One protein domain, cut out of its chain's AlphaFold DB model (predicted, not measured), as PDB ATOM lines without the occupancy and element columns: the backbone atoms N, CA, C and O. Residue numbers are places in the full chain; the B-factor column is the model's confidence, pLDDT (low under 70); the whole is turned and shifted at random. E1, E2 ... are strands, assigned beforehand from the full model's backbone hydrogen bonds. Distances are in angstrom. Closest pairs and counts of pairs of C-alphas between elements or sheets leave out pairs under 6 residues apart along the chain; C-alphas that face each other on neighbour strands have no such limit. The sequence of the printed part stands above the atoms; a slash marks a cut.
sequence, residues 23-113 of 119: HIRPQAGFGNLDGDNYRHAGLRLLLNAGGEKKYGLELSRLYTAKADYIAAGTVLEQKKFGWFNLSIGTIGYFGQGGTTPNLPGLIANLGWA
ATOM      1  N   HIS A  23      36.018  30.620   3.353       86.56
ATOM      2  CA  HIS A  23      37.115  29.925   2.704       86.56
ATOM      3  C   HIS A  23      37.138  28.472   3.165       86.56
ATOM      4  O   HIS A  23      37.302  28.179   4.350       86.56
ATOM      5  N   ILE A  24      37.012  27.550   2.217       87.69
ATOM      6  CA  ILE A  24      37.167  26.121   2.479       87.69
ATOM      7  C   ILE A  24      38.586  25.733   2.089       87.69
ATOM      8  O   ILE A  24      38.971  25.869   0.927       87.69
ATOM      9  N   ARG A  25      39.374  25.246   3.049       85.69
ATOM     10  CA  ARG A  25      40.763  24.854   2.809       85.69
ATOM     11  C   ARG A  25      40.996  23.388   3.143       85.69
ATOM     12  O   ARG A  25      40.927  23.030   4.318       85.69
ATOM     13  N   PRO A  26      41.330  22.540   2.160       87.88
ATOM     14  CA  PRO A  26      41.774  21.190   2.451       87.88
ATOM     15  C   PRO A  26      43.151  21.223   3.102       87.88
ATOM     16  O   PRO A  26      43.990  22.068   2.793       87.88
ATOM     17  N   GLN A  27      43.382  20.275   3.995       86.00
ATOM     18  CA  GLN A  27      44.666  20.094   4.645       86.00
ATOM     19  C   GLN A  27      44.978  18.616   4.819       86.00
ATOM     20  O   GLN A  27      44.089  17.780   4.986       86.00
ATOM     21  N   ALA A  28      46.263  18.305   4.804       88.00
ATOM     22  CA  ALA A  28      46.767  16.991   5.132       88.00
ATOM     23  C   ALA A  28      48.159  17.127   5.736       88.00
ATOM     24  O   ALA A  28      48.874  18.092   5.465       88.00
ATOM     25  N   GLY A  29      48.545  16.140   6.526       84.88
ATOM     26  CA  GLY A  29      49.842  16.138   7.172       84.88
ATOM     27  C   GLY A  29      50.154  14.810   7.829       84.88
ATOM     28  O   GLY A  29      49.404  13.836   7.741       84.88
ATOM     29  N   PHE A  30      51.306  14.774   8.476       86.19
ATOM     30  CA  PHE A  30      51.795  13.634   9.227       86.19
ATOM     31  C   PHE A  30      52.496  14.140  10.480       86.19
ATOM     32  O   PHE A  30      53.042  15.242  10.498       86.19
ATOM     33  N   GLY A  31      52.495  13.326  11.522       79.31
ATOM     34  CA  GLY A  31      53.110  13.675  12.789       79.31
ATOM     35  C   GLY A  31      53.350  12.448  13.646       79.31
ATOM     36  O   GLY A  31      53.208  11.312  13.191       79.31
ATOM     37  N   ASN A  32      53.717  12.696  14.895       77.94
ATOM     38  CA  ASN A  32      53.877  11.671  15.912       77.94
ATOM     39  C   ASN A  32      53.009  12.040  17.122       77.94
ATOM     40  O   ASN A  32      53.009  13.197  17.542       77.94
ATOM     41  N   LEU A  33      52.241  11.078  17.625       73.94
ATOM     42  CA  LEU A  33      51.388  11.197  18.803       73.94
ATOM     43  C   LEU A  33      51.682   9.988  19.693       73.94
ATOM     44  O   LEU A  33      51.514   8.855  19.251       73.94
ATOM     45  N   ASP A  34      52.170  10.227  20.910       74.12
ATOM     46  CA  ASP A  34      52.526   9.182  21.882       74.12
ATOM     47  C   ASP A  34      53.443   8.074  21.323       74.12
ATOM     48  O   ASP A  34      53.311   6.893  21.641       74.12
ATOM     49  N   GLY A  35      54.391   8.451  20.457       78.12
ATOM     50  CA  GLY A  35      55.326   7.521  19.819       78.12
ATOM     51  C   GLY A  35      54.784   6.856  18.552       78.12
ATOM     52  O   GLY A  35      55.580   6.342  17.764       78.12
ATOM     53  N   ASP A  36      53.483   6.945  18.276       79.50
ATOM     54  CA  ASP A  36      52.877   6.430  17.051       79.50
ATOM     55  C   ASP A  36      52.845   7.504  15.957       79.50
ATOM     56  O   ASP A  36      52.397   8.638  16.144       79.50
ATOM     57  N   ASN A  37      53.302   7.133  14.761       86.00
ATOM     58  CA  ASN A  37      53.164   8.001  13.600       86.00
ATOM     59  C   ASN A  37      51.697   8.063  13.180       86.00
ATOM     60  O   ASN A  37      51.046   7.028  13.008       86.00
ATOM     61  N   TYR A  38      51.210   9.272  12.941       84.88
ATOM     62  CA  TYR A  38      49.883   9.499  12.404       84.88
ATOM     63  C   TYR A  38      49.946  10.268  11.094       84.88
ATOM     64  O   TYR A  38      50.904  10.984  10.794       84.88
ATOM     65  N   ARG A  39      48.894  10.114  10.303       89.81
ATOM     66  CA  ARG A  39      48.598  10.946   9.141       89.81
ATOM     67  C   ARG A  39      47.232  11.552   9.345       89.81
ATOM     68  O   ARG A  39      46.373  10.918   9.946       89.81
ATOM     69  N   HIS A  40      47.013  12.747   8.834       88.44
ATOM     70  CA  HIS A  40      45.698  13.353   8.872       88.44
ATOM     71  C   HIS A  40      45.328  13.945   7.528       88.44
ATOM     72  O   HIS A  40      46.191  14.351   6.750       88.44
ATOM     73  N   ALA A  41      44.029  13.972   7.273       91.62
ATOM     74  CA  ALA A  41      43.433  14.674   6.155       91.62
ATOM     75  C   ALA A  41      42.127  15.302   6.626       91.62
ATOM     76  O   ALA A  41      41.391  14.709   7.417       91.62
ATOM     77  N   GLY A  42      41.851  16.510   6.164       91.25
ATOM     78  CA  GLY A  42      40.756  17.298   6.683       91.25
ATOM     79  C   GLY A  42      40.492  18.551   5.880       91.25
ATOM     80  O   GLY A  42      41.072  18.787   4.819       91.25
ATOM     81  N   LEU A  43      39.596  19.360   6.418       92.00
ATOM     82  CA  LEU A  43      39.160  20.621   5.853       92.00
ATOM     83  C   LEU A  43      39.111  21.664   6.967       92.00
ATOM     84  O   LEU A  43      38.825  21.358   8.126       92.00
ATOM     85  N   ARG A  44      39.361  22.912   6.593       91.31
ATOM     86  CA  ARG A  44      39.120  24.082   7.424       91.31
ATOM     87  C   ARG A  44      38.053  24.945   6.784       91.31
ATOM     88  O   ARG A  44      38.059  25.129   5.568       91.31
ATOM     89  N   LEU A  45      37.183  25.490   7.618       92.62
ATOM     90  CA  LEU A  45      36.259  26.554   7.261       92.62
ATOM     91  C   LEU A  45      36.787  27.826   7.905       92.62
ATOM     92  O   LEU A  45      36.850  27.907   9.128       92.62
ATOM     93  N   LEU A  46      37.216  28.778   7.090       90.81
ATOM     94  CA  LEU A  46      37.918  29.979   7.513       90.81
ATOM     95  C   LEU A  46      37.089  31.206   7.126       90.81
ATOM     96  O   LEU A  46      36.663  31.344   5.983       90.81
ATOM     97  N   LEU A  47      36.886  32.098   8.083       90.12
ATOM     98  CA  LEU A  47      36.219  33.382   7.920       90.12
ATOM     99  C   LEU A  47      37.253  34.496   8.035       90.12
ATOM    100  O   LEU A  47      38.145  34.426   8.886       90.12
ATOM    101  N   ASN A  48      37.125  35.527   7.205       88.62
ATOM    102  CA  ASN A  48      37.991  36.698   7.293       88.62
ATOM    103  C   ASN A  48      37.780  37.415   8.633       88.62
ATOM    104  O   ASN A  48      36.659  37.711   9.035       88.62
ATOM    105  N   ALA A  49      38.882  37.680   9.331       85.31
ATOM    106  CA  ALA A  49      38.914  38.394  10.608       85.31
ATOM    107  C   ALA A  49      39.585  39.778  10.470       85.31
ATOM    108  O   ALA A  49      40.007  40.375  11.462       85.31
ATOM    109  N   GLY A  50      39.700  40.271   9.232       80.19
ATOM    110  CA  GLY A  50      40.325  41.540   8.871       80.19
ATOM    111  C   GLY A  50      41.794  41.404   8.459       80.19
ATOM    112  O   GLY A  50      42.607  40.773   9.143       80.19
ATOM    113  N   GLY A  51      42.143  42.050   7.342       83.25
ATOM    114  CA  GLY A  51      43.468  41.956   6.729       83.25
ATOM    115  C   GLY A  51      43.861  40.505   6.444       83.25
ATOM    116  O   GLY A  51      43.027  39.654   6.184       83.25
ATOM    117  N   GLU A  52      45.141  40.172   6.596       87.06
ATOM    118  CA  GLU A  52      45.662  38.825   6.315       87.06
ATOM    119  C   GLU A  52      45.270  37.740   7.347       87.06
ATOM    120  O   GLU A  52      45.919  36.693   7.404       87.06
ATOM    121  N   LYS A  53      44.263  37.968   8.199       88.38
ATOM    122  CA  LYS A  53      43.884  37.059   9.293       88.38
ATOM    123  C   LYS A  53      42.549  36.384   9.029       88.38
ATOM    124  O   LYS A  53      41.587  37.018   8.600       88.38
ATOM    125  N   LYS A  54      42.470  35.105   9.383       91.06
ATOM    126  CA  LYS A  54      41.256  34.298   9.311       91.06
ATOM    127  C   LYS A  54      41.054  33.526  10.612       91.06
ATOM    128  O   LYS A  54      42.011  33.001  11.174       91.06
ATOM    129  N   TYR A  55      39.818  33.447  11.089       92.06
ATOM    130  CA  TYR A  55      39.425  32.537  12.167       92.06
ATOM    131  C   TYR A  55      38.635  31.389  11.565       92.06
ATOM    132  O   TYR A  55      37.846  31.602  10.646       92.06
ATOM    133  N   GLY A  56      38.816  30.175  12.062       91.81
ATOM    134  CA  GLY A  56      38.097  29.057  11.496       91.81
ATOM    135  C   GLY A  56      37.917  27.868  12.398       91.81
ATOM    136  O   GLY A  56      38.455  27.778  13.501       91.81
ATOM    137  N   LEU A  57      37.151  26.937  11.852       93.06
ATOM    138  CA  LEU A  57      36.963  25.608  12.389       93.06
ATOM    139  C   LEU A  57      37.772  24.631  11.554       93.06
ATOM    140  O   LEU A  57      37.808  24.719  10.327       93.06
ATOM    141  N   GLU A  58      38.405  23.692  12.231       91.44
ATOM    142  CA  GLU A  58      39.145  22.606  11.617       91.44
ATOM    143  C   GLU A  58      38.438  21.285  11.894       91.44
ATOM    144  O   GLU A  58      38.025  21.027  13.023       91.44
ATOM    145  N   LEU A  59      38.332  20.445  10.867       92.06
ATOM    146  CA  LEU A  59      37.887  19.067  10.982       92.06
ATOM    147  C   LEU A  59      38.855  18.168  10.220       92.06
ATOM    148  O   LEU A  59      39.043  18.314   9.013       92.06
ATOM    149  N   SER A  60      39.432  17.207  10.923       90.25
ATOM    150  CA  SER A  60      40.409  16.267  10.397       90.25
ATOM    151  C   SER A  60      40.063  14.854  10.808       90.25
ATOM    152  O   SER A  60      39.572  14.610  11.905       90.25
ATOM    153  N   ARG A  61      40.388  13.903   9.945       90.25
ATOM    154  CA  ARG A  61      40.478  12.499  10.314       90.25
ATOM    155  C   ARG A  61      41.943  12.141  10.498       90.25
ATOM    156  O   ARG A  61      42.752  12.441   9.621       90.25
ATOM    157  N   LEU A  62      42.275  11.558  11.642       87.38
ATOM    158  CA  LEU A  62      43.616  11.117  12.001       87.38
ATOM    159  C   LEU A  62      43.683   9.602  11.919       87.38
ATOM    160  O   LEU A  62      42.945   8.899  12.595       87.38
ATOM    161  N   TYR A  63      44.639   9.124  11.142       87.50
ATOM    162  CA  TYR A  63      44.932   7.720  10.956       87.50
ATOM    163  C   TYR A  63      46.247   7.401  11.651       87.50
ATOM    164  O   TYR A  63      47.295   7.949  11.298       87.50
ATOM    165  N   THR A  64      46.196   6.496  12.615       84.75
ATOM    166  CA  THR A  64      47.366   5.893  13.258       84.75
ATOM    167  C   THR A  64      47.419   4.406  12.903       84.75
ATOM    168  O   THR A  64      46.470   3.860  12.341       84.75
ATOM    169  N   ALA A  65      48.502   3.711  13.256       82.88
ATOM    170  CA  ALA A  65      48.574   2.258  13.074       82.88
ATOM    171  C   ALA A  65      47.538   1.485  13.915       82.88
ATOM    172  O   ALA A  65      47.192   0.357  13.574       82.88
ATOM    173  N   LYS A  66      47.072   2.074  15.022       79.25
ATOM    174  CA  LYS A  66      46.231   1.397  16.020       79.25
ATOM    175  C   LYS A  66      44.783   1.874  16.012       79.25
ATOM    176  O   LYS A  66      43.930   1.210  16.591       79.25
ATOM    177  N   ALA A  67      44.512   3.024  15.403       77.00
ATOM    178  CA  ALA A  67      43.239   3.698  15.556       77.00
ATOM    179  C   ALA A  67      43.001   4.810  14.534       77.00
ATOM    180  O   ALA A  67      43.933   5.342  13.921       77.00
ATOM    181  N   ASP A  68      41.729   5.174  14.427       83.25
ATOM    182  CA  ASP A  68      41.191   6.182  13.533       83.25
ATOM    183  C   ASP A  68      40.311   7.137  14.340       83.25
ATOM    184  O   ASP A  68      39.381   6.703  15.026       83.25
ATOM    185  N   TYR A  69      40.639   8.423  14.294       83.00
ATOM    186  CA  TYR A  69      40.027   9.442  15.134       83.00
ATOM    187  C   TYR A  69      39.496  10.587  14.293       83.00
ATOM    188  O   TYR A  69      40.081  10.964  13.277       83.00
ATOM    189  N   ILE A  70      38.431  11.216  14.776       88.31
ATOM    190  CA  ILE A  70      38.024  12.524  14.277       88.31
ATOM    191  C   ILE A  70      38.633  13.558  15.206       88.31
ATOM    192  O   ILE A  70      38.495  13.466  16.419       88.31
ATOM    193  N   ALA A  71      39.294  14.556  14.649       87.19
ATOM    194  CA  ALA A  71      39.815  15.675  15.398       87.19
ATOM    195  C   ALA A  71      39.159  16.955  14.896       87.19
ATOM    196  O   ALA A  71      39.141  17.218  13.693       87.19
ATOM    197  N   ALA A  72      38.583  17.727  15.810       90.12
ATOM    198  CA  ALA A  72      37.918  18.976  15.471       90.12
ATOM    199  C   ALA A  72      38.379  20.094  16.393       90.12
ATOM    200  O   ALA A  72      38.677  19.862  17.564       90.12
ATOM    201  N   GLY A  73      38.470  21.302  15.860       90.81
ATOM    202  CA  GLY A  73      39.189  22.368  16.529       90.81
ATOM    203  C   GLY A  73      38.853  23.757  16.032       90.81
ATOM    204  O   GLY A  73      38.120  23.936  15.062       90.81
ATOM    205  N   THR A  74      39.427  24.742  16.708       91.25
ATOM    206  CA  THR A  74      39.395  26.145  16.290       91.25
ATOM    207  C   THR A  74      40.799  26.568  15.898       91.25
ATOM    208  O   THR A  74      41.770  26.186  16.553       91.25
ATOM    209  N   VAL A  75      40.920  27.349  14.829       93.06
ATOM    210  CA  VAL A  75      42.206  27.797  14.292       93.06
ATOM    211  C   VAL A  75      42.193  29.298  14.052       93.06
ATOM    212  O   VAL A  75      41.219  29.864  13.560       93.06
ATOM    213  N   LEU A  76      43.307  29.939  14.379       92.12
ATOM    214  CA  LEU A  76      43.651  31.266  13.902       92.12
ATOM    215  C   LEU A  76      44.704  31.101  12.822       92.12
ATOM    216  O   LEU A  76      45.746  30.484  13.048       92.12
ATOM    217  N   GLU A  77      44.448  31.682  11.666       91.25
ATOM    218  CA  GLU A  77      45.351  31.660  10.538       91.25
ATOM    219  C   GLU A  77      45.748  33.076  10.140       91.25
ATOM    220  O   GLU A  77      44.946  34.008  10.168       91.25
ATOM    221  N   GLN A  78      47.009  33.232   9.771       90.81
ATOM    222  CA  GLN A  78      47.553  34.457   9.237       90.81
ATOM    223  C   GLN A  78      48.363  34.159   7.978       90.81
ATOM    224  O   GLN A  78      49.315  33.375   8.006       90.81
ATOM    225  N   LYS A  79      48.035  34.863   6.897       88.88
ATOM    226  CA  LYS A  79      48.878  34.945   5.709       88.88
ATOM    227  C   LYS A  79      50.077  35.854   6.007       88.88
ATOM    228  O   LYS A  79      49.981  36.836   6.739       88.88
ATOM    229  N   LYS A  80      51.243  35.460   5.519       86.06
ATOM    230  CA  LYS A  80      52.529  36.142   5.616       86.06
ATOM    231  C   LYS A  80      53.144  36.181   4.228       86.06
ATOM    232  O   LYS A  80      53.023  35.234   3.449       86.06
ATOM    233  N   PHE A  81      53.827  37.281   3.931       84.38
ATOM    234  CA  PHE A  81      54.544  37.494   2.670       84.38
ATOM    235  C   PHE A  81      53.667  37.393   1.408       84.38
ATOM    236  O   PHE A  81      54.199  37.295   0.309       84.38
ATOM    237  N   GLY A  82      52.335  37.402   1.532       79.50
ATOM    238  CA  GLY A  82      51.415  37.268   0.402       79.50
ATOM    239  C   GLY A  82      51.303  35.860  -0.208       79.50
ATOM    240  O   GLY A  82      50.499  35.669  -1.120       79.50
ATOM    241  N   TRP A  83      52.041  34.861   0.286       80.00
ATOM    242  CA  TRP A  83      52.044  33.498  -0.279       80.00
ATOM    243  C   TRP A  83      52.190  32.378   0.761       80.00
ATOM    244  O   TRP A  83      52.192  31.206   0.394       80.00
ATOM    245  N   PHE A  84      52.300  32.690   2.053       85.75
ATOM    246  CA  PHE A  84      52.546  31.698   3.100       85.75
ATOM    247  C   PHE A  84      51.518  31.811   4.222       85.75
ATOM    248  O   PHE A  84      51.279  32.900   4.719       85.75
ATOM    249  N   ASN A  85      50.918  30.706   4.646       86.94
ATOM    250  CA  ASN A  85      49.937  30.658   5.723       86.94
ATOM    251  C   ASN A  85      50.556  30.029   6.974       86.94
ATOM    252  O   ASN A  85      51.117  28.934   6.933       86.94
ATOM    253  N   LEU A  86      50.403  30.726   8.093       90.69
ATOM    254  CA  LEU A  86      50.711  30.253   9.434       90.69
ATOM    255  C   LEU A  86      49.404  30.080  10.188       90.69
ATOM    256  O   LEU A  86      48.604  31.010  10.217       90.69
ATOM    257  N   SER A  87      49.196  28.947  10.849       88.25
ATOM    258  CA  SER A  87      48.046  28.803  11.745       88.25
ATOM    259  C   SER A  87      48.422  28.165  13.066       88.25
ATOM    260  O   SER A  87      49.242  27.247  13.085       88.25
ATOM    261  N   ILE A  88      47.759  28.599  14.132       90.38
ATOM    262  CA  ILE A  88      47.766  27.954  15.443       90.38
ATOM    263  C   ILE A  88      46.326  27.723  15.886       90.38
ATOM    264  O   ILE A  88      45.443  28.532  15.600       90.38
ATOM    265  N   GLY A  89      46.074  26.623  16.576       86.25
ATOM    266  CA  GLY A  89      44.735  26.280  17.007       86.25
ATOM    267  C   GLY A  89      44.696  25.325  18.179       86.25
ATOM    268  O   GLY A  89      45.716  24.816  18.645       86.25
ATOM    269  N   THR A  90      43.474  25.082  18.621       84.81
ATOM    270  CA  THR A  90      43.133  24.038  19.584       84.81
ATOM    271  C   THR A  90      42.409  22.929  18.844       84.81
ATOM    272  O   THR A  90      41.652  23.207  17.916       84.81
ATOM    273  N   ILE A  91      42.629  21.683  19.240       83.69
ATOM    274  CA  ILE A  91      41.979  20.524  18.637       83.69
ATOM    275  C   ILE A  91      41.544  19.553  19.731       83.69
ATOM    276  O   ILE A  91      42.261  19.354  20.702       83.69
ATOM    277  N   GLY A  92      40.359  18.977  19.606       82.44
ATOM    278  CA  GLY A  92      39.898  17.873  20.438       82.44
ATOM    279  C   GLY A  92      39.899  16.590  19.624       82.44
ATOM    280  O   GLY A  92      39.422  16.591  18.489       82.44
ATOM    281  N   TYR A  93      40.416  15.506  20.199       79.38
ATOM    282  CA  TYR A  93      40.391  14.180  19.582       79.38
ATOM    283  C   TYR A  93      39.158  13.408  20.054       79.38
ATOM    284  O   TYR A  93      39.032  13.070  21.228       79.38
ATOM    285  N   PHE A  94      38.245  13.137  19.129       77.31
ATOM    286  CA  PHE A  94      37.008  12.401  19.349       77.31
ATOM    287  C   PHE A  94      37.176  10.954  18.890       77.31
ATOM    288  O   PHE A  94      37.647  10.677  17.784       77.31
ATOM    289  N   GLY A  95      36.756  10.022  19.743       68.69
ATOM    290  CA  GLY A  95      36.862   8.591  19.459       68.69
ATOM    291  C   GLY A  95      38.203   7.968  19.856       68.69
ATOM    292  O   GLY A  95      38.449   6.826  19.481       68.69
ATOM    293  N   GLN A  96      39.030   8.655  20.662       63.00
ATOM    294  CA  GLN A  96      40.313   8.133  21.172       63.00
ATOM    295  C   GLN A  96      40.191   6.901  22.099       63.00
ATOM    296  O   GLN A  96      41.190   6.311  22.495       63.00
ATOM    297  N   GLY A  97      38.967   6.436  22.368       50.72
ATOM    298  CA  GLY A  97      38.699   5.080  22.840       50.72
ATOM    299  C   GLY A  97      37.857   5.042  24.111       50.72
ATOM    300  O   GLY A  97      38.327   5.385  25.195       50.72
ATOM    301  N   GLY A  98      36.620   4.556  23.973       60.69
ATOM    302  CA  GLY A  98      35.770   4.121  25.084       60.69
ATOM    303  C   GLY A  98      35.540   5.180  26.169       60.69
ATOM    304  O   GLY A  98      34.876   6.182  25.928       60.69
ATOM    305  N   THR A  99      36.059   4.922  27.373       53.25
ATOM    306  CA  THR A  99      35.926   5.762  28.581       53.25
ATOM    307  C   THR A  99      37.007   6.839  28.720       53.25
ATOM    308  O   THR A  99      37.021   7.559  29.717       53.25
ATOM    309  N   THR A 100      37.945   6.930  27.776       56.50
ATOM    310  CA  THR A 100      39.046   7.898  27.845       56.50
ATOM    311  C   THR A 100      38.526   9.283  27.455       56.50
ATOM    312  O   THR A 100      37.907   9.409  26.396       56.50
ATOM    313  N   PRO A 101      38.734  10.328  28.277       58.25
ATOM    314  CA  PRO A 101      38.298  11.678  27.943       58.25
ATOM    315  C   PRO A 101      38.919  12.146  26.625       58.25
ATOM    316  O   PRO A 101      40.100  11.899  26.381       58.25
ATOM    317  N   ASN A 102      38.144  12.855  25.802       64.69
ATOM    318  CA  ASN A 102      38.671  13.522  24.612       64.69
ATOM    319  C   ASN A 102      39.816  14.450  25.038       64.69
ATOM    320  O   ASN A 102      39.599  15.380  25.822       64.69
ATOM    321  N   LEU A 103      41.030  14.197  24.551       66.56
ATOM    322  CA  LEU A 103      42.186  15.000  24.929       66.56
ATOM    323  C   LEU A 103      42.175  16.326  24.153       66.56
ATOM    324  O   LEU A 103      42.029  16.309  22.925       66.56
ATOM    325  N   PRO A 104      42.333  17.477  24.832       74.50
ATOM    326  CA  PRO A 104      42.624  18.727  24.156       74.50
ATOM    327  C   PRO A 104      44.084  18.726  23.693       74.50
ATOM    328  O   PRO A 104      44.992  18.318  24.416       74.50
ATOM    329  N   GLY A 105      44.314  19.216  22.486       78.38
ATOM    330  CA  GLY A 105      45.619  19.383  21.876       78.38
ATOM    331  C   GLY A 105      45.791  20.783  21.304       78.38
ATOM    332  O   GLY A 105      44.830  21.526  21.092       78.38
ATOM    333  N   LEU A 106      47.044  21.126  21.030       82.19
ATOM    334  CA  LEU A 106      47.408  22.300  20.249       82.19
ATOM    335  C   LEU A 106      47.858  21.846  18.867       82.19
ATOM    336  O   LEU A 106      48.548  20.835  18.735       82.19
ATOM    337  N   ILE A 107      47.490  22.615  17.852       80.56
ATOM    338  CA  ILE A 107      47.938  22.397  16.483       80.56
ATOM    339  C   ILE A 107      48.643  23.647  15.972       80.56
ATOM    340  O   ILE A 107      48.198  24.769  16.212       80.56
ATOM    341  N   ALA A 108      49.749  23.449  15.266       84.62
ATOM    342  CA  ALA A 108      50.435  24.487  14.516       84.62
ATOM    343  C   ALA A 108      50.651  23.976  13.095       84.62
ATOM    344  O   ALA A 108      51.136  22.861  12.906       84.62
ATOM    345  N   ASN A 109      50.293  24.781  12.100       82.81
ATOM    346  CA  ASN A 109      50.384  24.380  10.702       82.81
ATOM    347  C   ASN A 109      51.056  25.454   9.860       82.81
ATOM    348  O   ASN A 109      50.904  26.653  10.105       82.81
ATOM    349  N   LEU A 110      51.746  24.978   8.829       86.38
ATOM    350  CA  LEU A 110      52.398  25.774   7.803       86.38
ATOM    351  C   LEU A 110      51.780  25.396   6.458       86.38
ATOM    352  O   LEU A 110      51.570  24.214   6.182       86.38
ATOM    353  N   GLY A 111      51.478  26.387   5.631       81.50
ATOM    354  CA  GLY A 111      50.819  26.184   4.347       81.50
ATOM    355  C   GLY A 111      51.249  27.218   3.319       81.50
ATOM    356  O   GLY A 111      51.747  28.283   3.659       81.50
ATOM    357  N   TRP A 112      51.047  26.908   2.045       80.94
ATOM    358  CA  TRP A 112      51.323  27.818   0.943       80.94
ATOM    359  C   TRP A 112      49.978  28.353   0.462       80.94
ATOM    360  O   TRP A 112      49.037  27.588   0.253       80.94
ATOM    361  N   ALA A 113      49.876  29.672   0.351       71.38
ATOM    362  CA  ALA A 113      48.728  30.364  -0.207       71.38
ATOM    363  C   ALA A 113      48.929  30.513  -1.715       71.38
ATOM    364  O   ALA A 113      50.031  30.833  -2.169       71.38
TER     365      ALA A 113
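This is residues 23 to 113 of the 119 residues of an uncharacterized protein of Gallionellaceae bacterium (UniProt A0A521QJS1). Six long strands, of which E1 to E5 bend, form one sheet curled into a narrow, incompletely closed barrel with edges E1 and E6. The 91 printed residues have no named helix; E1 to E6 follow chain order across the sheet as a meander, each the antiparallel neighbour of the one before. It is all strand and compact, radius of gyration of the C-alphas 13.7 A, spanning 43 by 21 by 18 A.

E1, residues 23 to 33, begins at C-alpha 23 (37.115, 29.925, 2.704). E2 is residues 36 to 48, 35.1 A from first to last C-alpha; E3, 53 to 64, 31.6 A; E4, 68 to 80, 33.0 A; E5, 84 to 94; E6, 104 to 112, ending at C-alpha 112 (51.323, 27.818, 0.943).

In E1 and E2, a hairpin, N 25 and O 44 are within hydrogen-bond range at 2.8 A. The sheet is folded back on itself: E1 E2 E3 face E5 E6, with E4 as the hinge.

The C-alphas farthest apart, of Gly 82 and Thr 99, are 45.0 A apart. The printed part has no cut and no long link. Residues 95 to 103 have pLDDT under 70.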